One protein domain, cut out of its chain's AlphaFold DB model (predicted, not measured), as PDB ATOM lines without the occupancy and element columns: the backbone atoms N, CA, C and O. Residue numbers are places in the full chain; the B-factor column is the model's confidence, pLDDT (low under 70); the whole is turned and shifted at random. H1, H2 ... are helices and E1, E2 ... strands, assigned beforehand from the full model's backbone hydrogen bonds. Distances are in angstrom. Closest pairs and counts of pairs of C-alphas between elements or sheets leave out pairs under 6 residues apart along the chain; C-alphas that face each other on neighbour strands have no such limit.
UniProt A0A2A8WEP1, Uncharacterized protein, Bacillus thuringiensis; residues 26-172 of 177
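What this domain is: This is residues 26 to 172 of the 177 residues of an uncharacterized protein of Bacillus thuringiensis (UniProt A0A2A8WEP1). Two small sheets lie partly face to face with their strands crossed, and the long helix H1 crosses the other face of the sheet E2 E3 E4 with its later part, while its residues 26 to 38 stick out. The loop of residues 89 to 99 also sticks out, and a long stretch, residues 146 to 161, leads away from the sheets to E8 and E9, the elements farthest from the mean of the C-alphas. The printed part has 147 residues, with one named helix and nine named strands in the order H1 E1 E2 E3 E4 E5 E6 E7 E8 E9, a mixed class. The sheet E2 E3 E4 is antiparallel and E1 E6 E7 E5 is mixed. The whole is loose, with a radius of gyration of the C-alphas of 18.3 A and spans of 58 by 41 by 33 A.

Where its parts are: Find C-alpha 26 at (413.150, 661.914, 491.206), where H1, residues 26 to 52, begins; it is 39.7 A long from first to last C-alpha and ends with C-alpha 52 at (383.106, 637.339, 499.441). Next come E1, residues 59 to 62, E2, residues 67 to 74, and E3, residues 77 to 86, 26.4 A long, which bends by 51 degrees at residue 83. Beyond the loop are E4, residues 102 to 109, 23.2 A, E5, residues 114 to 120, E6, residues 127 to 132, and E7, residues 138 to 145, 23.1 A. Look last for E8, residues 162 to 164, and E9, residues 168 to 170, where C-alpha 170 is at (426.345, 650.178, 494.134).

How they stand to each other: H1 is on the sheet E2 E3 E4 at a height over the sheet of 11.2 A, over E3 and E4, and runs across the strands, at 68 degrees to E3 on the local plane. Its closest C-alphas to E4 are those of Thr 47 and Leu 106, 4.9 A apart. In H1, 22 of 23 O i to N i+4 pairs are within hydrogen-bond range. E2 E3 E4 is a meander, each strand the antiparallel neighbour of the one before; look at N 69 and O 81, 2.8 A, and at N 82 and O 106, 2.8 A. H1 only grazes the twisted sheet E1 E6 E7 E5, with residues 50 to 52. There E1 and E6 are antiparallel, with N 60 and O 130 at 2.8 A; E6 and E7 form a hairpin, with N 129 and O 141 at 2.8 A; E7 and E5 are parallel, with N 140 and O 114 at 2.8 A. Between the sheets, the closest C-alphas of E1 and E3 are those of Tyr 62 and Val 84, 6.7 A apart. Residues 69 to 70 of E2 pair in parallel with residues 153 to 154. E8 and E9 meet only at a point, where C-alphas 163 and 169 face each other at 5.9 A.

The domain as a whole: The two C-alphas farthest apart are those of Glu 134 and Lys 166, 61.4 A. The printed part has no cut; the long links are E3 to E4 and E7 to E8. Look at the B-factor column: the mean pLDDT of the printed part is 71.2, and it is under 70 in residues 26 to 40, 75 to 76, 87 to 101 and 148 to 172.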
ATOM      1  N   SER A  26     414.002 661.620 490.039       47.69
ATOM      2  CA  SER A  26     413.150 661.914 491.206       47.69
ATOM      3  C   SER A  26     411.655 661.699 490.936       47.69
ATOM      4  O   SER A  26     410.957 661.112 491.763       47.69
ATOM      5  N   ASN A  27     411.180 662.088 489.750       49.84
ATOM      6  CA  ASN A  27     409.790 661.895 489.326       49.84
ATOM      7  C   ASN A  27     409.489 660.427 488.987       49.84
ATOM      8  O   ASN A  27     408.361 659.962 489.168       49.84
ATOM      9  N   ASP A  28     410.496 659.685 488.520       53.47
ATOM     10  CA  ASP A  28     410.352 658.273 488.163       53.47
ATOM     11  C   ASP A  28     410.202 657.378 489.402       53.47
ATOM     12  O   ASP A  28     409.319 656.519 489.425       53.47
ATOM     13  N   ALA A  29     410.950 657.643 490.479       51.88
ATOM     14  CA  ALA A  29     410.814 656.910 491.741       51.88
ATOM     15  C   ALA A  29     409.429 657.112 492.392       51.88
ATOM     16  O   ALA A  29     408.795 656.160 492.849       51.88
ATOM     17  N   GLU A  30     408.909 658.341 492.395       48.44
ATOM     18  CA  GLU A  30     407.575 658.639 492.935       48.44
ATOM     19  C   GLU A  30     406.458 657.988 492.099       48.44
ATOM     20  O   GLU A  30     405.454 657.495 492.625       48.44
ATOM     21  N   LYS A  31     406.643 657.922 490.777       54.72
ATOM     22  CA  LYS A  31     405.733 657.232 489.857       54.72
ATOM     23  C   LYS A  31     405.765 655.714 490.047       54.72
ATOM     24  O   LYS A  31     404.708 655.079 490.005       54.72
ATOM     25  N   GLU A  32     406.932 655.129 490.304       51.88
ATOM     26  CA  GLU A  32     407.084 653.708 490.636       51.88
ATOM     27  C   GLU A  32     406.398 653.350 491.965       51.88
ATOM     28  O   GLU A  32     405.607 652.402 492.005       51.88
ATOM     29  N   ILE A  33     406.587 654.158 493.014       51.16
ATOM     30  CA  ILE A  33     405.912 653.993 494.318       51.16
ATOM     31  C   ILE A  33     404.383 654.067 494.166       51.16
ATOM     32  O   ILE A  33     403.642 653.241 494.715       51.16
ATOM     33  N   ASN A  34     403.888 655.028 493.381       53.41
ATOM     34  CA  ASN A  34     402.458 655.173 493.103       53.41
ATOM     35  C   ASN A  34     401.883 653.970 492.335       53.41
ATOM     36  O   ASN A  34     400.784 653.497 492.647       53.41
ATOM     37  N   ASN A  35     402.624 653.437 491.362       56.94
ATOM     38  CA  ASN A  35     402.211 652.262 490.597       56.94
ATOM     39  C   ASN A  35     402.184 650.993 491.455       56.94
ATOM     40  O   ASN A  35     401.228 650.219 491.358       56.94
ATOM     41  N   TYR A  36     403.167 650.809 492.339       58.78
ATOM     42  CA  TYR A  36     403.189 649.696 493.289       58.78
ATOM     43  C   TYR A  36     401.995 649.754 494.250       58.78
ATOM     44  O   TYR A  36     401.254 648.782 494.398       58.78
ATOM     45  N   THR A  37     401.735 650.933 494.823       61.28
ATOM     46  CA  THR A  37     400.594 651.162 495.724       61.28
ATOM     47  C   THR A  37     399.263 650.859 495.033       61.28
ATOM     48  O   THR A  37     398.342 650.303 495.636       61.28
ATOM     49  N   LYS A  38     399.136 651.213 493.751       67.44
ATOM     50  CA  LYS A  38     397.946 650.910 492.948       67.44
ATOM     51  C   LYS A  38     397.801 649.410 492.684       67.44
ATOM     52  O   LYS A  38     396.685 648.897 492.756       67.44
ATOM     53  N   TYR A  39     398.901 648.721 492.395       67.19
ATOM     54  CA  TYR A  39     398.912 647.279 492.172       67.19
ATOM     55  C   TYR A  39     398.516 646.500 493.433       67.19
ATOM     56  O   TYR A  39     397.580 645.707 493.372       67.19
ATOM     57  N   ASP A  40     399.133 646.785 494.585       68.62
ATOM     58  CA  ASP A  40     398.789 646.137 495.861       68.62
ATOM     59  C   ASP A  40     397.310 646.351 496.228       68.62
ATOM     60  O   ASP A  40     396.603 645.409 496.594       68.62
ATOM     61  N   LYS A  41     396.781 647.568 496.028       71.94
ATOM     62  CA  LYS A  41     395.345 647.841 496.206       71.94
ATOM     63  C   LYS A  41     394.475 646.963 495.304       71.94
ATOM     64  O   LYS A  41     393.488 646.402 495.776       71.94
ATOM     65  N   MET A  42     394.841 646.823 494.030       74.12
ATOM     66  CA  MET A  42     394.074 646.042 493.058       74.12
ATOM     67  C   MET A  42     394.055 644.547 493.402       74.12
ATOM     68  O   MET A  42     392.994 643.921 493.344       74.12
ATOM     69  N   THR A  43     395.191 643.961 493.787       77.94
ATOM     70  CA  THR A  43     395.252 642.527 494.121       77.94
ATOM     71  C   THR A  43     394.533 642.223 495.433       77.94
ATOM     72  O   THR A  43     393.842 641.206 495.540       77.94
ATOM     73  N   ARG A  44     394.589 643.128 496.419       80.75
ATOM     74  CA  ARG A  44     393.793 643.022 497.653       80.75
ATOM     75  C   ARG A  44     392.294 643.134 497.390       80.75
ATOM     76  O   ARG A  44     391.525 642.361 497.959       80.75
ATOM     77  N   GLU A  45     391.868 644.047 496.517       83.38
ATOM     78  CA  GLU A  45     390.457 644.172 496.137       83.38
ATOM     79  C   GLU A  45     389.956 642.906 495.435       83.38
ATOM     80  O   GLU A  45     388.894 642.387 495.782       83.38
ATOM     81  N   LEU A  46     390.740 642.366 494.496       83.88
ATOM     82  CA  LEU A  46     390.420 641.101 493.838       83.88
ATOM     83  C   LEU A  46     390.316 639.955 494.851       83.88
ATOM     84  O   LEU A  46     389.365 639.176 494.804       83.88
ATOM     85  N   THR A  47     391.259 639.886 495.793       90.00
ATOM     86  CA  THR A  47     391.248 638.885 496.864       90.00
ATOM     87  C   THR A  47     389.964 638.974 497.668       90.00
ATOM     88  O   THR A  47     389.274 637.972 497.819       90.00
ATOM     89  N   ARG A  48     389.588 640.176 498.114       90.56
ATOM     90  CA  ARG A  48     388.343 640.387 498.851       90.56
ATOM     91  C   ARG A  48     387.122 639.939 498.046       90.56
ATOM     92  O   ARG A  48     386.310 639.192 498.576       90.56
ATOM     93  N   LYS A  49     387.021 640.318 496.768       86.50
ATOM     94  CA  LYS A  49     385.916 639.874 495.898       86.50
ATOM     95  C   LYS A  49     385.847 638.352 495.806       86.50
ATOM     96  O   LYS A  49     384.762 637.788 495.873       86.50
ATOM     97  N   VAL A  50     386.993 637.677 495.695       88.69
ATOM     98  CA  VAL A  50     387.051 636.210 495.709       88.69
ATOM     99  C   VAL A  50     386.560 635.652 497.043       88.69
ATOM    100  O   VAL A  50     385.717 634.754 497.026       88.69
ATOM    101  N   LEU A  51     387.031 636.181 498.172       90.75
ATOM    102  CA  LEU A  51     386.623 635.733 499.508       90.75
ATOM    103  C   LEU A  51     385.117 635.907 499.743       90.75
ATOM    104  O   LEU A  51     384.470 634.971 500.212       90.75
ATOM    105  N   ASP A  52     384.541 637.037 499.322       89.50
ATOM    106  CA  ASP A  52     383.106 637.339 499.441       89.50
ATOM    107  C   ASP A  52     382.226 636.314 498.694       89.50
ATOM    108  O   ASP A  52     381.061 636.110 499.037       89.50
ATOM    109  N   THR A  53     382.779 635.620 497.692       88.25
ATOM    110  CA  THR A  53     382.060 634.571 496.948       88.25
ATOM    111  C   THR A  53     382.125 633.176 497.582       88.25
ATOM    112  O   THR A  53     381.532 632.248 497.031       88.25
ATOM    113  N   ILE A  54     382.846 632.987 498.694       91.06
ATOM    114  CA  ILE A  54     382.992 631.687 499.367       91.06
ATOM    115  C   ILE A  54     382.056 631.652 500.588       91.06
ATOM    116  O   ILE A  54     382.303 632.353 501.572       91.06
ATOM    117  N   PRO A  55     380.981 630.838 500.575       93.00
ATOM    118  CA  PRO A  55     380.061 630.751 501.708       93.00
ATOM    119  C   PRO A  55     380.724 630.170 502.962       93.00
ATOM    120  O   PRO A  55     381.639 629.353 502.863       93.00
ATOM    121  N   LYS A  56     380.206 630.526 504.144       95.19
ATOM    122  CA  LYS A  56     380.634 629.940 505.427       95.19
ATOM    123  C   LYS A  56     380.565 628.412 505.401       95.19
ATOM    124  O   LYS A  56     379.622 627.838 504.852       95.19
ATOM    125  N   GLY A  57     381.587 627.769 505.961       92.50
ATOM    126  CA  GLY A  57     381.726 626.311 505.988       92.50
ATOM    127  C   GLY A  57     382.105 625.687 504.640       92.50
ATOM    128  O   GLY A  57     382.216 624.464 504.539       92.50
ATOM    129  N   LYS A  58     382.296 626.493 503.586       96.00
ATOM    130  CA  LYS A  58     382.700 626.037 502.250       96.00
ATOM    131  C   LYS A  58     384.133 626.436 501.937       96.00
ATOM    132  O   LYS A  58     384.733 627.301 502.575       96.00
ATOM    133  N   GLU A  59     384.671 625.786 500.918       95.12
ATOM    134  CA  GLU A  59     385.999 626.056 500.395       95.12
ATOM    135  C   GLU A  59     385.972 626.213 498.879       95.12
ATOM    136  O   GLU A  59     385.072 625.716 498.193       95.12
ATOM    137  N   ARG A  60     386.973 626.923 498.367       93.75
ATOM    138  CA  ARG A  60     387.288 627.015 496.948       93.75
ATOM    139  C   ARG A  60     388.713 626.535 496.727       93.75
ATOM    140  O   ARG A  60     389.623 626.978 497.423       93.75
ATOM    141  N   THR A  61     388.890 625.702 495.708       94.12
ATOM    142  CA  THR A  61     390.189 625.144 495.329       94.12
ATOM    143  C   THR A  61     390.577 625.602 493.931       94.12
ATOM    144  O   THR A  61     389.795 625.477 492.990       94.12
ATOM    145  N   TYR A  62     391.798 626.109 493.794       91.38
ATOM    146  CA  TYR A  62     392.430 626.452 492.523       91.38
ATOM    147  C   TYR A  62     393.533 625.441 492.218       91.38
ATOM    148  O   TYR A  62     394.367 625.194 493.085       91.38
ATOM    149  N   THR A  63     393.561 624.891 491.000       87.38
ATOM    150  CA  THR A  63     394.546 623.863 490.607       87.38
ATOM    151  C   THR A  63     395.414 624.217 489.386       87.38
ATOM    152  O   THR A  63     396.297 623.461 489.006       87.38
ATOM    153  N   ASP A  64     395.236 625.413 488.811       84.62
ATOM    154  CA  ASP A  64     396.003 625.939 487.663       84.62
ATOM    155  C   ASP A  64     396.828 627.172 488.077       84.62
ATOM    156  O   ASP A  64     396.619 628.291 487.609       84.62
ATOM    157  N   ILE A  65     397.701 626.989 489.067       86.06
ATOM    158  CA  ILE A  65     398.447 628.088 489.697       86.06
ATOM    159  C   ILE A  65     399.746 628.319 488.935       86.06
ATOM    160  O   ILE A  65     400.660 627.492 488.978       86.06
ATOM    161  N   GLN A  66     399.838 629.468 488.270       81.19
ATOM    162  CA  GLN A  66     400.967 629.802 487.398       81.19
ATOM    163  C   GLN A  66     402.184 630.269 488.208       81.19
ATOM    164  O   GLN A  66     403.303 629.808 487.977       81.19
ATOM    165  N   HIS A  67     401.960 631.131 489.206       78.75
ATOM    166  CA  HIS A  67     403.013 631.715 490.038       78.75
ATOM    167  C   HIS A  67     402.594 631.829 491.508       78.75
ATOM    168  O   HIS A  67     401.413 631.978 491.820       78.75
ATOM    169  N   SER A  68     403.587 631.783 492.394       80.56
ATOM    170  CA  SER A  68     403.455 631.914 493.846       80.56
ATOM    171  C   SER A  68     404.665 632.674 494.386       80.56
ATOM    172  O   SER A  68     405.802 632.241 494.184       80.56
ATOM    173  N   TYR A  69     404.415 633.797 495.059       80.50
ATOM    174  CA  TYR A  69     405.443 634.710 495.548       80.50
ATOM    175  C   TYR A  69     405.296 635.036 497.033       80.50
ATOM    176  O   TYR A  69     404.179 635.101 497.543       80.50
ATOM    177  N   ILE A  70     406.420 635.312 497.692       79.62
ATOM    178  CA  ILE A  70     406.475 636.141 498.902       79.62
ATOM    179  C   ILE A  70     406.783 637.559 498.422       79.62
ATOM    180  O   ILE A  70     407.809 637.770 497.777       79.62
ATOM    181  N   ILE A  71     405.878 638.505 498.675       72.50
ATOM    182  CA  ILE A  71     406.022 639.912 498.247       72.50
ATOM    183  C   ILE A  71     406.424 640.848 499.394       72.50
ATOM    184  O   ILE A  71     406.729 642.012 499.165       72.50
ATOM    185  N   SER A  72     406.403 640.344 500.626       74.38
ATOM    186  CA  SER A  72     406.929 640.999 501.823       74.38
ATOM    187  C   SER A  72     407.292 639.905 502.826       74.38
ATOM    188  O   SER A  72     406.494 638.988 503.042       74.38
ATOM    189  N   ASP A  73     408.500 639.989 503.381       74.56
ATOM    190  CA  ASP A  73     409.025 639.105 504.425       74.56
ATOM    191  C   ASP A  73     409.628 639.979 505.527       74.56
ATOM    192  O   ASP A  73     410.827 640.251 505.548       74.56
ATOM    193  N   ASN A  74     408.762 640.481 506.405       72.25
ATOM    194  CA  ASN A  74     409.198 641.149 507.625       72.25
ATOM    195  C   ASN A  74     409.271 640.068 508.712       72.25
ATOM    196  O   ASN A  74     408.442 639.166 508.710       72.25
ATOM    197  N   GLN A  75     410.252 640.148 509.619       62.25
ATOM    198  CA  GLN A  75     410.723 639.054 510.498       62.25
ATOM    199  C   GLN A  75     409.646 638.239 511.253       62.25
ATOM    200  O   GLN A  75     409.932 637.113 511.650       62.25
ATOM    201  N   ASP A  76     408.421 638.753 511.389       64.38
ATOM    202  CA  ASP A  76     407.302 638.075 512.053       64.38
ATOM    203  C   ASP A  76     406.100 637.755 511.140       64.38
ATOM    204  O   ASP A  76     405.177 637.065 511.574       64.38
ATOM    205  N   LYS A  77     406.039 638.308 509.919       75.12
ATOM    206  CA  LYS A  77     404.832 638.322 509.075       75.12
ATOM    207  C   LYS A  77     405.162 638.376 507.586       75.12
ATOM    208  O   LYS A  77     405.704 639.368 507.094       75.12
ATOM    209  N   ARG A  78     404.704 637.370 506.843       83.62
ATOM    210  CA  ARG A  78     404.821 637.298 505.383       83.62
ATOM    211  C   ARG A  78     403.535 637.669 504.669       83.62
ATOM    212  O   ARG A  78     402.420 637.480 505.164       83.62
ATOM    213  N   THR A  79     403.701 638.182 503.455       84.06
ATOM    214  CA  THR A  79     402.605 638.359 502.502       84.06
ATOM    215  C   THR A  79     402.851 637.512 501.265       84.06
ATOM    216  O   THR A  79     403.851 637.675 500.566       84.06
ATOM    217  N   TYR A  80     401.903 636.625 500.992       86.06
ATOM    218  CA  TYR A  80     401.915 635.683 499.889       86.06
ATOM    219  C   TYR A  80     401.042 636.174 498.748       86.06
ATOM    220  O   TYR A  80     399.962 636.721 498.970       86.06
ATOM    221  N   GLN A  81     401.483 635.932 497.521       86.94
ATOM    222  CA  GLN A  81     400.738 636.264 496.321       86.94
ATOM    223  C   GLN A  81     400.672 635.061 495.372       86.94
ATOM    224  O   GLN A  81     401.697 634.475 495.039       86.94
ATOM    225  N   PHE A  82     399.473 634.707 494.909       87.62
ATOM    226  CA  PHE A  82     399.222 633.554 494.040       87.62
ATOM    227  C   PHE A  82     398.537 633.991 492.747       87.62
ATOM    228  O   PHE A  82     397.484 634.624 492.797       87.62
ATOM    229  N   LEU A  83     399.106 633.637 491.591       85.06
ATOM    230  CA  LEU A  83     398.477 633.861 490.289       85.06
ATOM    231  C   LEU A  83     397.548 632.695 489.964       85.06
ATOM    232  O   LEU A  83     398.010 631.602 489.625       85.06
ATOM    233  N   VAL A  84     396.244 632.937 490.059       86.75
ATOM    234  CA  VAL A  84     395.204 631.917 489.884       86.75
ATOM    235  C   VAL A  84     394.253 632.298 488.754       86.75
ATOM    236  O   VAL A  84     394.126 633.488 488.444       86.75
ATOM    237  N   PRO A  85     393.567 631.329 488.125       82.25
ATOM    238  CA  PRO A  85     392.521 631.647 487.169       82.25
ATOM    239  C   PRO A  85     391.380 632.386 487.875       82.25
ATOM    240  O   PRO A  85     390.947 632.002 488.961       82.25
ATOM    241  N   TYR A  86     390.883 633.442 487.245       70.62
ATOM    242  CA  TYR A  86     389.769 634.239 487.731       70.62
ATOM    243  C   TYR A  86     388.705 634.350 486.643       70.62
ATOM    244  O   TYR A  86     389.000 634.681 485.495       70.62
ATOM    245  N   GLU A  87     387.455 634.082 487.009       62.81
ATOM    246  CA  GLU A  87     386.312 634.306 486.132       62.81
ATOM    247  C   GLU A  87     385.862 635.757 486.306       62.81
ATOM    248  O   GLU A  87     385.379 636.149 487.369       62.81
ATOM    249  N   LEU A  88     386.048 636.580 485.269       54.38
ATOM    250  CA  LEU A  88     385.448 637.909 485.221       54.38
ATOM    251  C   LEU A  88     383.928 637.727 485.238       54.38
ATOM    252  O   LEU A  88     383.330 637.353 484.232       54.38
ATOM    253  N   THR A  89     383.287 637.980 486.378       48.47
ATOM    254  CA  THR A  89     381.828 638.042 486.467       48.47
ATOM    255  C   THR A  89     381.335 639.288 485.725       48.47
ATOM    256  O   THR A  89     381.191 640.352 486.308       48.47
ATOM    257  N   ASN A  90     381.168 639.146 484.408       42.94
ATOM    258  CA  ASN A  90     380.235 639.807 483.483       42.94
ATOM    259  C   ASN A  90     379.970 641.332 483.507       42.94
ATOM    260  O   ASN A  90     379.064 641.755 482.790       42.94
ATOM    261  N   ASP A  91     380.748 642.182 484.180       40.19
ATOM    262  CA  ASP A  91     380.551 643.645 484.056       40.19
ATOM    263  C   ASP A  91     381.242 644.277 482.835       40.19
ATOM    264  O   ASP A  91     380.938 645.403 482.444       40.19
ATOM    265  N   THR A  92     382.120 643.542 482.153       42.34
ATOM    266  CA  THR A  92     382.728 643.975 480.891       42.34
ATOM    267  C   THR A  92     382.569 642.883 479.845       42.34
ATOM    268  O   THR A  92     383.260 641.868 479.853       42.34
ATOM    269  N   LYS A  93     381.629 643.093 478.916       38.25
ATOM    270  CA  LYS A  93     381.476 642.277 477.705       38.25
ATOM    271  C   LYS A  93     382.699 642.467 476.804       38.25
ATOM    272  O   LYS A  93     382.643 643.213 475.833       38.25
ATOM    273  N   PHE A  94     383.796 641.784 477.107       40.75
ATOM    274  CA  PHE A  94     384.792 641.474 476.094       40.75
ATOM    275  C   PHE A  94     384.249 640.293 475.295       40.75
ATOM    276  O   PHE A  94     384.311 639.140 475.709       40.75
ATOM    277  N   THR A  95     383.611 640.608 474.171       41.78
ATOM    278  CA  THR A  95     383.337 639.634 473.119       41.78
ATOM    279  C   THR A  95     384.670 639.227 472.517       41.78
ATOM    280  O   THR A  95     385.115 639.853 471.560       41.78
ATOM    281  N   ASP A  96     385.305 638.206 473.078       39.41
ATOM    282  CA  ASP A  96     386.375 637.517 472.376       39.41
ATOM    283  C   ASP A  96     386.105 636.022 472.341       39.41
ATOM    284  O   ASP A  96     385.770 635.375 473.332       39.41
ATOM    285  N   ASN A  97     386.186 635.500 471.126       40.62
ATOM    286  CA  ASN A  97     385.741 634.177 470.708       40.62
ATOM    287  C   ASN A  97     386.740 633.073 471.104       40.62
ATOM    288  O   ASN A  97     386.816 632.028 470.460       40.62
ATOM    289  N   ASP A  98     387.507 633.305 472.168       46.44
ATOM    290  CA  ASP A  98     388.514 632.397 472.687       46.44
ATOM    291  C   ASP A  98     388.224 632.098 474.156       46.44
ATOM    292  O   ASP A  98     387.933 632.978 474.960       46.44
ATOM    293  N   LYS A  99     388.336 630.820 474.522       51.31
ATOM    294  CA  LYS A  99     388.297 630.323 475.906       51.31
ATOM    295  C   LYS A  99     389.547 630.789 476.674       51.31
ATOM    296  O   LYS A  99     390.326 629.960 477.148       51.31
ATOM    297  N   MET A 100     389.810 632.091 476.714       56.00
ATOM    298  CA  MET A 100     390.979 632.671 477.359       56.00
ATOM    299  C   MET A 100     390.758 632.639 478.868       56.00
ATOM    300  O   MET A 100     389.849 633.271 479.397       56.00
ATOM    301  N   LYS A 101     391.583 631.861 479.573       63.75
ATOM    302  CA  LYS A 101     391.622 631.910 481.034       63.75
ATOM    303  C   LYS A 101     392.233 633.248 481.438       63.75
ATOM    304  O   LYS A 101     393.385 633.521 481.095       63.75
ATOM    305  N   HIS A 102     391.473 634.067 482.152       73.06
ATOM    306  CA  HIS A 102     392.015 635.250 482.805       73.06
ATOM    307  C   HIS A 102     392.672 634.829 484.111       73.06
ATOM    308  O   HIS A 102     392.174 633.942 484.802       73.06
ATOM    309  N   TYR A 103     393.792 635.459 484.438       77.62
ATOM    310  CA  TYR A 103     394.499 635.218 485.686       77.62
ATOM    311  C   TYR A 103     394.535 636.496 486.504       77.62
ATOM    312  O   TYR A 103     394.638 637.594 485.958       77.62
ATOM    313  N   GLY A 104     394.457 636.336 487.816       78.31
ATOM    314  CA  GLY A 104     394.561 637.429 488.761       78.31
ATOM    315  C   GLY A 104     395.364 637.008 489.978       78.31
ATOM    316  O   GLY A 104     395.384 635.836 490.360       78.31
ATOM    317  N   TYR A 105     396.056 637.975 490.562       84.56
ATOM    318  CA  TYR A 105     396.828 637.750 491.768       84.56
ATOM    319  C   TYR A 105     395.938 637.868 493.003       84.56
ATOM    320  O   TYR A 105     395.318 638.907 493.228       84.56
ATOM    321  N   LEU A 106     395.914 636.809 493.811       89.00
ATOM    322  CA  LEU A 106     395.353 636.833 495.158       89.00
ATOM    323  C   LEU A 106     396.476 637.061 496.163       89.00
ATOM    324  O   LEU A 106     397.503 636.391 496.084       89.00
ATOM    325  N   THR A 107     396.278 637.985 497.097       90.19
ATOM    326  CA  THR A 107     397.269 638.422 498.081       90.19
ATOM    327  C   THR A 107     396.771 638.123 499.495       90.19
ATOM    328  O   THR A 107     395.742 638.649 499.916       90.19
ATOM    329  N   PHE A 108     397.526 637.332 500.258       90.56
ATOM    330  CA  PHE A 108     397.207 636.943 501.634       90.56
ATOM    331  C   PHE A 108     398.352 637.312 502.574       90.56
ATOM    332  O   PHE A 108     399.493 636.932 502.339       90.56
ATOM    333  N   SER A 109     398.046 638.030 503.653       88.12
ATOM    334  CA  SER A 109     399.010 638.340 504.713       88.12
ATOM    335  C   SER A 109     398.783 637.441 505.922       88.12
ATOM    336  O   SER A 109     397.643 637.309 506.373       88.12
ATOM    337  N   GLU A 110     399.861 636.914 506.500       85.75
ATOM    338  CA  GLU A 110     399.833 636.164 507.767       85.75
ATOM    339  C   GLU A 110     399.299 637.000 508.941       85.75
ATOM    340  O   GLU A 110     398.877 636.454 509.953       85.75
ATOM    341  N   SER A 111     399.239 638.332 508.803       85.00
ATOM    342  CA  SER A 111     398.563 639.188 509.788       85.00
ATOM    343  C   SER A 111     397.060 638.944 509.889       85.00
ATOM    344  O   SER A 111     396.477 639.257 510.922       85.00
ATOM    345  N   ASN A 112     396.437 638.467 508.809       85.25
ATOM    346  CA  ASN A 112     394.981 638.423 508.660       85.25
ATOM    347  C   ASN A 112     394.450 637.009 508.408       85.25
ATOM    348  O   ASN A 112     393.252 636.781 508.543       85.25
ATOM    349  N   TYR A 113     395.312 636.083 507.988       87.38
ATOM    350  CA  TYR A 113     394.904 634.758 507.545       87.38
ATOM    351  C   TYR A 113     395.816 633.686 508.121       87.38
ATOM    352  O   TYR A 113     397.027 633.873 508.228       87.38
ATOM    353  N   TYR A 114     395.233 632.522 508.401       85.94
ATOM    354  CA  TYR A 114     395.997 631.312 508.680       85.94
ATOM    355  C   TYR A 114     396.491 630.736 507.359       85.94
ATOM    356  O   TYR A 114     395.675 630.294 506.550       85.94
ATOM    357  N   ILE A 115     397.804 630.768 507.134       90.12
ATOM    358  CA  ILE A 115     398.422 630.314 505.887       90.12
ATOM    359  C   ILE A 115     399.262 629.070 506.177       90.12
ATOM    360  O   ILE A 115     400.169 629.100 507.001       90.12
ATOM    361  N   ASP A 116     398.934 627.973 505.502       88.88
ATOM    362  CA  ASP A 116     399.614 626.682 505.608       88.88
ATOM    363  C   ASP A 116     400.196 626.307 504.241       88.88
ATOM    364  O   ASP A 116     399.469 626.248 503.247       88.88
ATOM    365  N   ILE A 117     401.511 626.090 504.168       88.31
ATOM    366  CA  ILE A 117     402.216 625.729 502.934       88.31
ATOM    367  C   ILE A 117     402.898 624.389 503.156       88.31
ATOM    368  O   ILE A 117     403.824 624.281 503.959       88.31
ATOM    369  N   CYS A 118     402.468 623.373 502.417       85.19
ATOM    370  CA  CYS A 118     402.964 622.015 502.582       85.19
ATOM    371  C   CYS A 118     403.137 621.303 501.241       85.19
ATOM    372  O   CYS A 118     402.570 621.691 500.219       85.19
ATOM    373  N   SER A 119     403.944 620.248 501.242       86.88
ATOM    374  CA  SER A 119     404.033 619.305 500.133       86.88
ATOM    375  C   SER A 119     403.289 618.014 500.477       86.88
ATOM    376  O   SER A 119     403.233 617.611 501.638       86.88
ATOM    377  N   SER A 120     402.687 617.371 499.475       83.88
ATOM    378  CA  SER A 120     401.948 616.117 499.645       83.88
ATOM    379  C   SER A 120     402.217 615.141 498.490       83.88
ATOM    380  O   SER A 120     402.207 615.565 497.327       83.88
ATOM    381  N   PRO A 121     402.420 613.838 498.778       84.38
ATOM    382  CA  PRO A 121     402.524 612.788 497.757       84.38
ATOM    383  C   PRO A 121     401.204 612.553 497.008       84.38
ATOM    384  O   PRO A 121     401.208 612.098 495.864       84.38
ATOM    385  N   ASP A 122     400.072 612.884 497.632       87.50
ATOM    386  CA  ASP A 122     398.732 612.607 497.103       87.50
ATOM    387  C   ASP A 122     398.298 613.614 496.027       87.50
ATOM    388  O   ASP A 122     397.294 613.425 495.334       87.50
ATOM    389  N   VAL A 123     399.062 614.695 495.865       83.19
ATOM    390  CA  VAL A 123     398.732 615.819 494.996       83.19
ATOM    391  C   VAL A 123     399.676 615.859 493.793       83.19
ATOM    392  O   VAL A 123     400.895 615.911 493.926       83.19
ATOM    393  N   LYS A 124     399.098 615.849 492.583       87.06
ATOM    394  CA  LYS A 124     399.846 615.836 491.308       87.06
ATOM    395  C   LYS A 124     400.110 617.223 490.721       87.06
ATOM    396  O   LYS A 124     400.997 617.368 489.887       87.06
ATOM    397  N   GLU A 125     399.349 618.229 491.141       88.62
ATOM    398  CA  GLU A 125     399.429 619.612 490.660       88.62
ATOM    399  C   GLU A 125     399.294 620.596 491.823       88.62
ATOM    400  O   GLU A 125     398.740 620.251 492.856       88.62
ATOM    401  N   LYS A 126     399.805 621.822 491.687       88.88
ATOM    402  CA  LYS A 126     399.738 622.839 492.749       88.88
ATOM    403  C   LYS A 126     398.278 623.137 493.112       88.88
ATOM    404  O   LYS A 126     397.490 623.425 492.215       88.88
ATOM    405  N   GLN A 127     397.935 623.153 494.400       93.06
ATOM    406  CA  GLN A 127     396.580 623.465 494.868       93.06
ATOM    407  C   GLN A 127     396.580 624.628 495.855       93.06
ATOM    408  O   GLN A 127     397.345 624.624 496.811       93.06
ATOM    409  N   LEU A 128     395.694 625.601 495.657       93.88
ATOM    410  CA  LEU A 128     395.410 626.670 496.614       93.88
ATOM    411  C   LEU A 128     393.973 626.494 497.078       93.88
ATOM    412  O   LEU A 128     393.042 626.644 496.287       93.88
ATOM    413  N   ILE A 129     393.811 626.177 498.353       94.94
ATOM    414  CA  ILE A 129     392.530 625.943 499.004       94.94
ATOM    415  C   ILE A 129     392.256 627.127 499.925       94.94
ATOM    416  O   ILE A 129     393.038 627.428 500.823       94.94
ATOM    417  N   ILE A 130     391.130 627.792 499.703       96.00
ATOM    418  CA  ILE A 130     390.643 628.899 500.520       96.00
ATOM    419  C   ILE A 130     389.358 628.429 501.184       96.00
ATOM    420  O   ILE A 130     388.370 628.175 500.495       96.00
ATOM    421  N   LYS A 131     389.352 628.324 502.510       96.31
ATOM    422  CA  LYS A 131     388.194 627.853 503.276       96.31
ATOM    423  C   LYS A 131     387.663 628.946 504.189       96.31
ATOM    424  O   LYS A 131     388.425 629.514 504.966       96.31
ATOM    425  N   HIS A 132     386.359 629.195 504.107       96.31
ATOM    426  CA  HIS A 132     385.640 630.070 505.025       96.31
ATOM    427  C   HIS A 132     385.221 629.249 506.245       96.31
ATOM    428  O   HIS A 132     384.402 628.331 506.152       96.31
ATOM    429  N   LEU A 133     385.826 629.544 507.385       92.94
ATOM    430  CA  LEU A 133     385.597 628.848 508.640       92.94
ATOM    431  C   LEU A 133     384.256 629.268 509.263       92.94
ATOM    432  O   LEU A 133     383.723 630.343 508.993       92.94
ATOM    433  N   GLU A 134     383.705 628.415 510.128       91.44
ATOM    434  CA  GLU A 134     382.420 628.665 510.805       91.44
ATOM    435  C   GLU A 134     382.454 629.917 511.700       91.44
ATOM    436  O   GLU A 134     381.444 630.601 511.870       91.44
ATOM    437  N   ASN A 135     383.631 630.255 512.235       89.62
ATOM    438  CA  ASN A 135     383.846 631.452 513.050       89.62
ATOM    439  C   ASN A 135     383.890 632.757 512.227       89.62
ATOM    440  O   ASN A 135     383.898 633.833 512.816       89.62
ATOM    441  N   GLY A 136     383.860 632.677 510.891       86.69
ATOM    442  CA  GLY A 136     383.913 633.826 509.983       86.69
ATOM    443  C   GLY A 136     385.306 634.170 509.450       86.69
ATOM    444  O   GLY A 136     385.404 635.052 508.602       86.69
ATOM    445  N   ASP A 137     386.356 633.476 509.896       92.12
ATOM    446  CA  ASP A 137     387.715 633.668 509.383       92.12
ATOM    447  C   ASP A 137     387.962 632.853 508.107       92.12
ATOM    448  O   ASP A 137     387.189 631.963 507.737       92.12
ATOM    449  N   PHE A 138     389.094 633.114 507.452       93.56
ATOM    450  CA  PHE A 138     389.556 632.327 506.313       93.56
ATOM    451  C   PHE A 138     390.874 631.617 506.618       93.56
ATOM    452  O   PHE A 138     391.824 632.220 507.120       93.56
ATOM    453  N   SER A 139     390.946 630.337 506.250       94.56
ATOM    454  CA  SER A 139     392.198 629.580 506.202       94.56
ATOM    455  C   SER A 139     392.632 629.370 504.758       94.56
ATOM    456  O   SER A 139     391.821 628.968 503.917       94.56
ATOM    457  N   ILE A 140     393.913 629.590 504.493       95.88
ATOM    458  CA  ILE A 140     394.546 629.466 503.185       95.88
ATOM    459  C   ILE A 140     395.536 628.307 503.257       95.88
ATOM    460  O   ILE A 140     396.454 628.327 504.071       95.88
ATOM    461  N   ARG A 141     395.372 627.296 502.407       94.00
ATOM    462  CA  ARG A 141     396.323 626.188 502.296       94.00
ATOM    463  C   ARG A 141     396.869 626.106 500.883       94.00
ATOM    464  O   ARG A 141     396.097 625.997 499.934       94.00
ATOM    465  N   TYR A 142     398.187 626.122 500.747       92.19
ATOM    466  CA  TYR A 142     398.878 625.923 499.482       92.19
ATOM    467  C   TYR A 142     399.628 624.588 499.499       92.19
ATOM    468  O   TYR A 142     400.587 624.419 500.249       92.19
ATOM    469  N   ILE A 143     399.167 623.638 498.686       90.19
ATOM    470  CA  ILE A 143     399.703 622.278 498.614       90.19
ATOM    471  C   ILE A 143     400.512 622.114 497.331       90.19
ATOM    472  O   ILE A 143     400.034 622.372 496.222       90.19
ATOM    473  N   LEU A 144     401.745 621.653 497.491       87.94
ATOM    474  CA  LEU A 144     402.687 621.368 496.421       87.94
ATOM    475  C   LEU A 144     402.816 619.848 496.218       87.94
ATOM    476  O   LEU A 144     402.792 619.101 497.195       87.94
ATOM    477  N   PRO A 145     403.017 619.359 494.985       86.75
ATOM    478  CA  PRO A 145     403.418 617.970 494.770       86.75
ATOM    479  C   PRO A 145     404.759 617.672 495.457       86.75
ATOM    480  O   PRO A 145     405.662 618.504 495.397       86.75
ATOM    481  N   GLU A 146     404.923 616.488 496.052       77.75
ATOM    482  CA  GLU A 146     406.107 616.093 496.849       77.75
ATOM    483  C   GLU A 146     407.463 616.299 496.146       77.75
ATOM    484  O   GLU A 146     408.437 616.704 496.772       77.75
ATOM    485  N   ASN A 147     407.515 616.100 494.825       70.50
ATOM    486  CA  ASN A 147     408.732 616.280 494.021       70.50
ATOM    487  C   ASN A 147     408.878 617.688 493.421       70.50
ATOM    488  O   ASN A 147     409.791 617.945 492.633       70.50
ATOM    489  N   SER A 148     407.966 618.603 493.747       62.25
ATOM    490  CA  SER A 148     408.116 620.011 493.398       62.25
ATOM    491  C   SER A 148     409.004 620.665 494.444       62.25
ATOM    492  O   SER A 148     408.735 620.560 495.639       62.25
ATOM    493  N   GLN A 149     410.044 621.384 494.016       57.09
ATOM    494  CA  GLN A 149     410.719 622.300 494.934       57.09
ATOM    495  C   GLN A 149     409.665 623.232 495.559       57.09
ATOM    496  O   GLN A 149     408.747 623.644 494.836       57.09
ATOM    497  N   PRO A 150     409.766 623.571 496.859       53.91
ATOM    498  CA  PRO A 150     408.879 624.535 497.493       53.91
ATOM    499  C   PRO A 150     409.084 625.912 496.863       53.91
ATOM    500  O   PRO A 150     409.873 626.728 497.318       53.91
ATOM    501  N   GLN A 151     408.410 626.151 495.743       55.59
ATOM    502  CA  GLN A 151     408.524 627.380 494.976       55.59
ATOM    503  C   GLN A 151     407.438 628.340 495.431       55.59
ATOM    504  O   GLN A 151     406.468 628.594 494.718       55.59
ATOM    505  N   VAL A 152     407.604 628.894 496.625       57.66
ATOM    506  CA  VAL A 152     407.152 630.265 496.831       57.66
ATOM    507  C   VAL A 152     408.394 631.122 496.652       57.66
ATOM    508  O   VAL A 152     409.258 631.162 497.521       57.66
ATOM    509  N   ALA A 153     408.545 631.695 495.460       55.31
ATOM    510  CA  ALA A 153     409.722 632.494 495.154       55.31
ATOM    511  C   ALA A 153     409.623 633.827 495.901       55.31
ATOM    512  O   ALA A 153     408.546 634.417 495.970       55.31
ATOM    513  N   PHE A 154     410.726 634.328 496.446       47.00
ATOM    514  CA  PHE A 154     410.749 635.731 496.835       47.00
ATOM    515  C   PHE A 154     410.589 636.548 495.550       47.00
ATOM    516  O   PHE A 154     411.336 636.356 494.589       47.00
ATOM    517  N   SER A 155     409.568 637.399 495.488       48.41
ATOM    518  CA  SER A 155     409.552 638.448 494.480       48.41
ATOM    519  C   SER A 155     410.634 639.417 494.922       48.41
ATOM    520  O   SER A 155     410.403 640.194 495.842       48.41
ATOM    521  N   GLU A 156     411.826 639.342 494.326       40.00
ATOM    522  CA  GLU A 156     412.849 640.381 494.463       40.00
ATOM    523  C   GLU A 156     412.326 641.689 493.849       40.00
ATOM    524  O   GLU A 156     412.703 642.116 492.766       40.00
ATOM    525  N   SER A 157     411.410 642.335 494.548       44.62
ATOM    526  CA  SER A 157     411.221 643.771 494.510       44.62
ATOM    527  C   SER A 157     411.853 644.260 495.802       44.62
ATOM    528  O   SER A 157     411.167 644.232 496.816       44.62
ATOM    529  N   ASN A 158     413.171 644.520 495.782       38.41
ATOM    530  CA  ASN A 158     413.885 645.469 496.668       38.41
ATOM    531  C   ASN A 158     415.429 645.432 496.563       38.41
ATOM    532  O   ASN A 158     416.106 645.966 497.439       38.41
ATOM    533  N   THR A 159     416.012 644.900 495.481       34.81
ATOM    534  CA  THR A 159     417.432 645.157 495.180       34.81
ATOM    535  C   THR A 159     417.606 645.435 493.695       34.81
ATOM    536  O   THR A 159     417.744 644.527 492.881       34.81
ATOM    537  N   THR A 160     417.600 646.714 493.321       34.88
ATOM    538  CA  THR A 160     418.086 647.125 492.003       34.88
ATOM    539  C   THR A 160     419.605 647.224 492.096       34.88
ATOM    540  O   THR A 160     420.142 648.242 492.529       34.88
ATOM    541  N   GLU A 161     420.325 646.170 491.713       32.72
ATOM    542  CA  GLU A 161     421.744 646.328 491.388       32.72
ATOM    543  C   GLU A 161     421.842 647.085 490.063       32.72
ATOM    544  O   GLU A 161     421.605 646.533 488.985       32.72
ATOM    545  N   TYR A 162     422.192 648.368 490.123       33.84
ATOM    546  CA  TYR A 162     422.527 649.114 488.918       33.84
ATOM    547  C   TYR A 162     424.025 648.987 488.630       33.84
ATOM    548  O   TYR A 162     424.874 649.399 489.425       33.84
ATOM    549  N   ARG A 163     424.365 648.446 487.455       27.70
ATOM    550  CA  ARG A 163     425.709 648.560 486.877       27.70
ATOM    551  C   ARG A 163     425.793 649.843 486.055       27.70
ATOM    552  O   ARG A 163     425.450 649.848 484.875       27.70
ATOM    553  N   SER A 164     426.320 650.900 486.665       32.50
ATOM    554  CA  SER A 164     426.915 651.998 485.901       32.50
ATOM    555  C   SER A 164     428.295 651.557 485.405       32.50
ATOM    556  O   SER A 164     428.986 650.791 486.074       32.50
ATOM    557  N   GLY A 165     428.675 651.968 484.197       31.45
ATOM    558  CA  GLY A 165     429.836 651.452 483.472       31.45
ATOM    559  C   GLY A 165     431.159 651.380 484.260       31.45
ATOM    560  O   GLY A 165     431.434 652.176 485.146       31.45
ATOM    561  N   LYS A 166     431.983 650.395 483.863       39.34
ATOM    562  CA  LYS A 166     433.393 650.133 484.227       39.34
ATOM    563  C   LYS A 166     433.792 650.539 485.662       39.34
ATOM    564  O   LYS A 166     434.515 651.508 485.853       39.34
ATOM    565  N   ASN A 167     433.447 649.673 486.620       36.06
ATOM    566  CA  ASN A 167     434.044 649.532 487.965       36.06
ATOM    567  C   ASN A 167     433.318 650.188 489.153       36.06
ATOM    568  O   ASN A 167     433.957 650.467 490.165       36.06
ATOM    569  N   SER A 168     431.997 650.362 489.109       32.78
ATOM    570  CA  SER A 168     431.233 650.712 490.318       32.78
ATOM    571  C   SER A 168     430.009 649.812 490.459       32.78
ATOM    572  O   SER A 168     429.077 649.898 489.664       32.78
ATOM    573  N   THR A 169     430.015 648.947 491.473       30.56
ATOM    574  CA  THR A 169     428.814 648.243 491.935       30.56
ATOM    575  C   THR A 169     428.275 649.026 493.126       30.56
ATOM    576  O   THR A 169     429.001 649.219 494.099       30.56
ATOM    577  N   GLY A 170     427.042 649.522 493.029       31.77
ATOM    578  CA  GLY A 170     426.345 650.178 494.134       31.77
ATOM    579  C   GLY A 170     425.138 649.350 494.553       31.77
ATOM    580  O   GLY A 170     424.368 648.915 493.698       31.77
ATOM    581  N   THR A 171     424.984 649.133 495.857       29.08
ATOM    582  CA  THR A 171     423.844 648.425 496.450       29.08
ATOM    583  C   THR A 171     422.965 649.452 497.155       29.08
ATOM    584  O   THR A 171     423.449 650.161 498.037       29.08
ATOM    585  N   ILE A 172     421.691 649.558 496.770       33.28
ATOM    586  CA  ILE A 172     420.698 650.336 497.520       33.28
ATOM    587  C   ILE A 172     419.883 649.342 498.342       33.28
ATOM    588  O   ILE A 172     419.119 648.555 497.790       33.28
TER     589      ILE A 172